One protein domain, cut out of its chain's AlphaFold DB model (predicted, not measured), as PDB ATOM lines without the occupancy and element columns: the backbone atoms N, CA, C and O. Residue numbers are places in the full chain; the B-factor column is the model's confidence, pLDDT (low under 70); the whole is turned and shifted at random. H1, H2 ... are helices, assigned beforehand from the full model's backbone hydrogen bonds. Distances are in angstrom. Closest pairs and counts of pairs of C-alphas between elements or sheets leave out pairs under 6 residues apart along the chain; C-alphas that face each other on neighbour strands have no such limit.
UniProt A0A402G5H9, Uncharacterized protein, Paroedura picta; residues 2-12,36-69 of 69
ATOM      1  N   LYS A   2     -12.286 -26.935  -9.364       69.25
ATOM      2  CA  LYS A   2     -11.881 -25.521  -9.499       69.25
ATOM      3  C   LYS A   2     -10.363 -25.268  -9.367       69.25
ATOM      4  O   LYS A   2      -9.792 -24.591 -10.213       69.25
ATOM      5  N   LEU A   3      -9.678 -25.901  -8.409       76.19
ATOM      6  CA  LEU A   3      -8.228 -25.725  -8.204       76.19
ATOM      7  C   LEU A   3      -7.364 -26.264  -9.356       76.19
ATOM      8  O   LEU A   3      -6.418 -25.612  -9.792       76.19
ATOM      9  N   LYS A   4      -7.709 -27.433  -9.913       78.81
ATOM     10  CA  LYS A   4      -6.973 -28.007 -11.056       78.81
ATOM     11  C   LYS A   4      -7.003 -27.069 -12.271       78.81
ATOM     12  O   LYS A   4      -5.981 -26.901 -12.935       78.81
ATOM     13  N   TYR A   5      -8.144 -26.420 -12.506       79.12
ATOM     14  CA  TYR A   5      -8.299 -25.415 -13.557       79.12
ATOM     15  C   TYR A   5      -7.525 -24.123 -13.242       79.12
ATOM     16  O   TYR A   5      -6.831 -23.606 -14.113       79.12
ATOM     17  N   PHE A   6      -7.523 -23.670 -11.981       78.31
ATOM     18  CA  PHE A   6      -6.730 -22.517 -11.537       78.31
ATOM     19  C   PHE A   6      -5.230 -22.700 -11.797       78.31
ATOM     20  O   PHE A   6      -4.592 -21.819 -12.368       78.31
ATOM     21  N   ARG A   7      -4.676 -23.880 -11.493       78.38
ATOM     22  CA  ARG A   7      -3.284 -24.226 -11.821       78.38
ATOM     23  C   ARG A   7      -2.997 -24.114 -13.314       78.38
ATOM     24  O   ARG A   7      -1.958 -23.589 -13.703       78.38
ATOM     25  N   HIS A   8      -3.881 -24.667 -14.146       81.00
ATOM     26  CA  HIS A   8      -3.700 -24.657 -15.595       81.00
ATOM     27  C   HIS A   8      -3.689 -23.224 -16.133       81.00
ATOM     28  O   HIS A   8      -2.791 -22.855 -16.892       81.00
ATOM     29  N   LEU A   9      -4.643 -22.419 -15.666       78.25
ATOM     30  CA  LEU A   9      -4.802 -21.018 -16.027       78.25
ATOM     31  C   LEU A   9      -3.598 -20.171 -15.593       78.25
ATOM     32  O   LEU A   9      -3.060 -19.404 -16.386       78.25
ATOM     33  N   MET A  10      -3.135 -20.343 -14.356       75.19
ATOM     34  CA  MET A  10      -2.038 -19.559 -13.785       75.19
ATOM     35  C   MET A  10      -0.657 -19.975 -14.312       75.19
ATOM     36  O   MET A  10       0.248 -19.140 -14.348       75.19
ATOM     37  N   ARG A  11      -0.499 -21.219 -14.795       76.38
ATOM     38  CA  ARG A  11       0.738 -21.714 -15.428       76.38
ATOM     39  C   ARG A  11       1.014 -21.074 -16.789       76.38
ATOM     40  O   ARG A  11       2.174 -20.986 -17.181       76.38
ATOM     41  N   ARG A  12      -0.015 -20.655 -17.533       79.56
ATOM     42  CA  ARG A  12       0.195 -19.934 -18.798       79.56
ATOM     43  C   ARG A  12       0.622 -18.497 -18.501       79.56
ATOM     44  O   ARG A  12       0.049 -17.837 -17.635       79.56
ATOM     45  N   MET A  36     -20.657 -15.524  -5.200       58.34
ATOM     46  CA  MET A  36     -19.645 -16.580  -5.300       58.34
ATOM     47  C   MET A  36     -18.812 -16.343  -6.546       58.34
ATOM     48  O   MET A  36     -19.148 -16.794  -7.644       58.34
ATOM     49  N   ARG A  37     -17.693 -15.630  -6.388       71.31
ATOM     50  CA  ARG A  37     -16.650 -15.692  -7.405       71.31
ATOM     51  C   ARG A  37     -16.033 -17.077  -7.285       71.31
ATOM     52  O   ARG A  37     -15.703 -17.531  -6.196       71.31
ATOM     53  N   TRP A  38     -15.854 -17.756  -8.410       74.62
ATOM     54  CA  TRP A  38     -15.070 -18.991  -8.465       74.62
ATOM     55  C   TRP A  38     -13.721 -18.829  -7.739       74.62
ATOM     56  O   TRP A  38     -13.321 -19.743  -7.029       74.62
ATOM     57  N   LEU A  39     -13.111 -17.637  -7.831       73.56
ATOM     58  CA  LEU A  39     -11.909 -17.247  -7.090       73.56
ATOM     59  C   LEU A  39     -12.115 -17.072  -5.588       73.56
ATOM     60  O   LEU A  39     -11.208 -17.422  -4.847       73.56
ATOM     61  N   ASP A  40     -13.269 -16.589  -5.123       75.38
ATOM     62  CA  ASP A  40     -13.567 -16.563  -3.685       75.38
ATOM     63  C   ASP A  40     -13.604 -18.001  -3.165       75.38
ATOM     64  O   ASP A  40     -12.967 -18.292  -2.169       75.38
ATOM     65  N   GLY A  41     -14.190 -18.934  -3.925       78.19
ATOM     66  CA  GLY A  41     -14.133 -20.363  -3.601       78.19
ATOM     67  C   GLY A  41     -12.727 -20.979  -3.690       78.19
ATOM     68  O   GLY A  41     -12.451 -21.955  -3.005       78.19
ATOM     69  N   VAL A  42     -11.823 -20.436  -4.515       76.12
ATOM     70  CA  VAL A  42     -10.395 -20.828  -4.539       76.12
ATOM     71  C   VAL A  42      -9.653 -20.250  -3.325       76.12
ATOM     72  O   VAL A  42      -8.839 -20.940  -2.726       76.12
ATOM     73  N   THR A  43      -9.953 -19.006  -2.957       77.19
ATOM     74  CA  THR A  43      -9.362 -18.273  -1.825       77.19
ATOM     75  C   THR A  43      -9.828 -18.874  -0.498       77.19
ATOM     76  O   THR A  43      -9.022 -19.067   0.399       77.19
ATOM     77  N   GLU A  44     -11.102 -19.247  -0.399       79.75
ATOM     78  CA  GLU A  44     -11.722 -19.920   0.744       79.75
ATOM     79  C   GLU A  44     -11.209 -21.358   0.894       79.75
ATOM     80  O   GLU A  44     -10.867 -21.767   1.996       79.75
ATOM     81  N   ALA A  45     -11.055 -22.098  -0.211       77.94
ATOM     82  CA  ALA A  45     -10.504 -23.456  -0.178       77.94
ATOM     83  C   ALA A  45      -9.007 -23.511   0.175       77.94
ATOM     84  O   ALA A  45      -8.537 -24.544   0.637       77.94
ATOM     85  N   ILE A  46      -8.250 -22.441  -0.084       76.12
ATOM     86  CA  ILE A  46      -6.796 -22.397   0.157       76.12
ATOM     87  C   ILE A  46      -6.448 -21.583   1.414       76.12
ATOM     88  O   ILE A  46      -5.362 -21.737   1.965       76.12
ATOM     89  N   GLY A  47      -7.348 -20.718   1.891       79.00
ATOM     90  CA  GLY A  47      -7.102 -19.833   3.032       79.00
ATOM     91  C   GLY A  47      -6.056 -18.744   2.762       79.00
ATOM     92  O   GLY A  47      -5.577 -18.105   3.696       79.00
ATOM     93  N   ALA A  48      -5.683 -18.521   1.498       78.31
ATOM     94  CA  ALA A  48      -4.657 -17.562   1.098       78.31
ATOM     95  C   ALA A  48      -5.236 -16.498   0.169       78.31
ATOM     96  O   ALA A  48      -6.056 -16.793  -0.698       78.31
ATOM     97  N   SER A  49      -4.758 -15.259   0.308       76.12
ATOM     98  CA  SER A  49      -5.117 -14.174  -0.606       76.12
ATOM     99  C   SER A  49      -4.668 -14.484  -2.041       76.12
ATOM    100  O   SER A  49      -3.712 -15.226  -2.270       76.12
ATOM    101  N   LEU A  50      -5.318 -13.868  -3.029       73.62
ATOM    102  CA  LEU A  50      -4.974 -14.012  -4.453       73.62
ATOM    103  C   LEU A  50      -3.498 -13.727  -4.765       73.62
ATOM    104  O   LEU A  50      -2.921 -14.370  -5.642       73.62
ATOM    105  N   ASN A  51      -2.876 -12.800  -4.034       75.31
ATOM    106  CA  ASN A  51      -1.456 -12.511  -4.191       75.31
ATOM    107  C   ASN A  51      -0.580 -13.662  -3.655       75.31
ATOM    108  O   ASN A  51       0.390 -14.053  -4.300       75.31
ATOM    109  N   GLY A  52      -0.976 -14.276  -2.534       79.19
ATOM    110  CA  GLY A  52      -0.350 -15.497  -2.015       79.19
ATOM    111  C   GLY A  52      -0.526 -16.691  -2.958       79.19
ATOM    112  O   GLY A  52       0.431 -17.405  -3.242       79.19
ATOM    113  N   LEU A  53      -1.717 -16.845  -3.545       76.38
ATOM    114  CA  LEU A  53      -2.000 -17.846  -4.579       76.38
ATOM    115  C   LEU A  53      -1.123 -17.662  -5.823       76.38
ATOM    116  O   LEU A  53      -0.689 -18.649  -6.417       76.38
ATOM    117  N   ARG A  54      -0.837 -16.415  -6.217       75.75
ATOM    118  CA  ARG A  54       0.042 -16.105  -7.352       75.75
ATOM    119  C   ARG A  54       1.468 -16.603  -7.107       75.75
ATOM    120  O   ARG A  54       2.012 -17.244  -7.999       75.75
ATOM    121  N   GLY A  55       2.019 -16.390  -5.910       77.75
ATOM    122  CA  GLY A  55       3.335 -16.919  -5.521       77.75
ATOM    123  C   GLY A  55       3.356 -18.444  -5.356       77.75
ATOM    124  O   GLY A  55       4.292 -19.107  -5.790       77.75
ATOM    125  N   MET A  56       2.289 -19.037  -4.811       76.12
ATOM    126  CA  MET A  56       2.198 -20.490  -4.614       76.12
ATOM    127  C   MET A  56       2.099 -21.286  -5.917       76.12
ATOM    128  O   MET A  56       2.547 -22.427  -5.965       76.12
ATOM    129  N   VAL A  57       1.507 -20.731  -6.981       73.31
ATOM    130  CA  VAL A  57       1.458 -21.430  -8.278       73.31
ATOM    131  C   VAL A  57       2.841 -21.499  -8.938       73.31
ATOM    132  O   VAL A  57       3.105 -22.438  -9.698       73.31
ATOM    133  N   GLU A  58       3.728 -20.547  -8.645       75.00
ATOM    134  CA  GLU A  58       5.123 -20.610  -9.093       75.00
ATOM    135  C   GLU A  58       5.879 -21.745  -8.376       75.00
ATOM    136  O   GLU A  58       6.672 -22.453  -9.004       75.00
ATOM    137  N   ASP A  59       5.528 -22.031  -7.116       81.81
ATOM    138  CA  ASP A  59       6.008 -23.202  -6.378       81.81
ATOM    139  C   ASP A  59       5.203 -24.480  -6.707       81.81
ATOM    140  O   ASP A  59       4.187 -24.839  -6.100       81.81
ATOM    141  N   ARG A  60       5.719 -25.263  -7.664       75.75
ATOM    142  CA  ARG A  60       5.113 -26.548  -8.067       75.75
ATOM    143  C   ARG A  60       5.008 -27.580  -6.941       75.75
ATOM    144  O   ARG A  60       4.257 -28.547  -7.124       75.75
ATOM    145  N   LYS A  61       5.818 -27.483  -5.884       79.62
ATOM    146  CA  LYS A  61       5.861 -28.455  -4.787       79.62
ATOM    147  C   LYS A  61       4.767 -28.115  -3.779       79.62
ATOM    148  O   LYS A  61       3.932 -28.977  -3.515       79.62
ATOM    149  N   ALA A  62       4.687 -26.852  -3.360       77.88
ATOM    150  CA  ALA A  62       3.622 -26.338  -2.500       77.88
ATOM    151  C   ALA A  62       2.233 -26.551  -3.124       77.88
ATOM    152  O   ALA A  62       1.323 -27.076  -2.483       77.88
ATOM    153  N   TRP A  63       2.085 -26.268  -4.422       77.81
ATOM    154  CA  TRP A  63       0.814 -26.459  -5.117       77.81
ATOM    155  C   TRP A  63       0.337 -27.922  -5.144       77.81
ATOM    156  O   TRP A  63      -0.862 -28.207  -5.117       77.81
ATOM    157  N   ARG A  64       1.270 -28.877  -5.231       78.94
ATOM    158  CA  ARG A  64       0.936 -30.306  -5.306       78.94
ATOM    159  C   ARG A  64       0.368 -30.821  -3.984       78.94
ATOM    160  O   ARG A  64      -0.530 -31.653  -4.026       78.94
ATOM    161  N   ILE A  65       0.855 -30.289  -2.863       80.88
ATOM    162  CA  ILE A  65       0.391 -30.615  -1.509       80.88
ATOM    163  C   ILE A  65      -1.051 -30.136  -1.310       80.88
ATOM    164  O   ILE A  65      -1.871 -30.883  -0.810       80.88
ATOM    165  N   ILE A  66      -1.399 -28.943  -1.794       75.25
ATOM    166  CA  ILE A  66      -2.741 -28.355  -1.617       75.25
ATOM    167  C   ILE A  66      -3.809 -29.033  -2.495       75.25
ATOM    168  O   ILE A  66      -4.979 -29.087  -2.136       75.25
ATOM    169  N   VAL A  67      -3.439 -29.529  -3.681       71.50
ATOM    170  CA  VAL A  67      -4.402 -30.155  -4.613       71.50
ATOM    171  C   VAL A  67      -4.648 -31.638  -4.331       71.50
ATOM    172  O   VAL A  67      -5.669 -32.167  -4.776       71.50
ATOM    173  N   HIS A  68      -3.705 -32.310  -3.672       73.62
ATOM    174  CA  HIS A  68      -3.768 -33.745  -3.380       73.62
ATOM    175  C   HIS A  68      -3.821 -34.078  -1.885       73.62
ATOM    176  O   HIS A  68      -3.972 -35.256  -1.566       73.62
ATOM    177  N   GLY A  69      -3.656 -33.081  -1.016       64.00
ATOM    178  CA  GLY A  69      -3.907 -33.184   0.419       64.00
ATOM    179  C   GLY A  69      -5.384 -33.100   0.758       64.00
ATOM    180  O   GLY A  69      -6.168 -32.628  -0.100       64.00
TER     181      GLY A  69
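AT A GLANCE: This is residues 2 to 12 and 36 to 69 of the 69 residues of an uncharacterized protein of Paroedura picta (UniProt A0A402G5H9). Four short helices make a small cluster: H2, H3 and H4 turn sharp corners from one to the next, and H1 covers one side of these three, running nearly antiparallel to H4. The printed part has 45 residues, in the order H1, H2, H3, H4, with no named strand: all helix. It is compact, with a radius of gyration of the C-alphas of 9.6 A and spans of 28 by 23 by 17 A.

IN THESE COORDINATES: H1, residues 2 to 11, is 14.5 A long, from C-alpha 2 at (-11.881, -25.521, -9.499). H2, residues 38 to 46, is 12.4 A, H3, residues 50 to 58, 12.9 A, and H4, residues 60 to 68, 12.4 A, ending at C-alpha 68 (-3.768, -33.745, -3.380).

HOW THE PARTS SIT: H1 touches H3, the closest C-alphas, of Arg 7 and Val 57, being 6.5 A apart. H1 and H2 only just touch, with 3 pairs of C-alphas within 8 A, the closest those of Leu 3 and Val 42. H3 and H4 only just touch, with 3 such pairs, and only at the corner, closest at Val 57 and Trp 63. Every O i to N i+4 pair is within hydrogen-bond range in H1 and H2, and 4 of 5 in H3 and H4.

THE WHOLE: Residues 13 to 35 are not printed; C-alphas 12 and 36 are 24.2 A apart. Residues 2, 36 and 69 have pLDDT under 70.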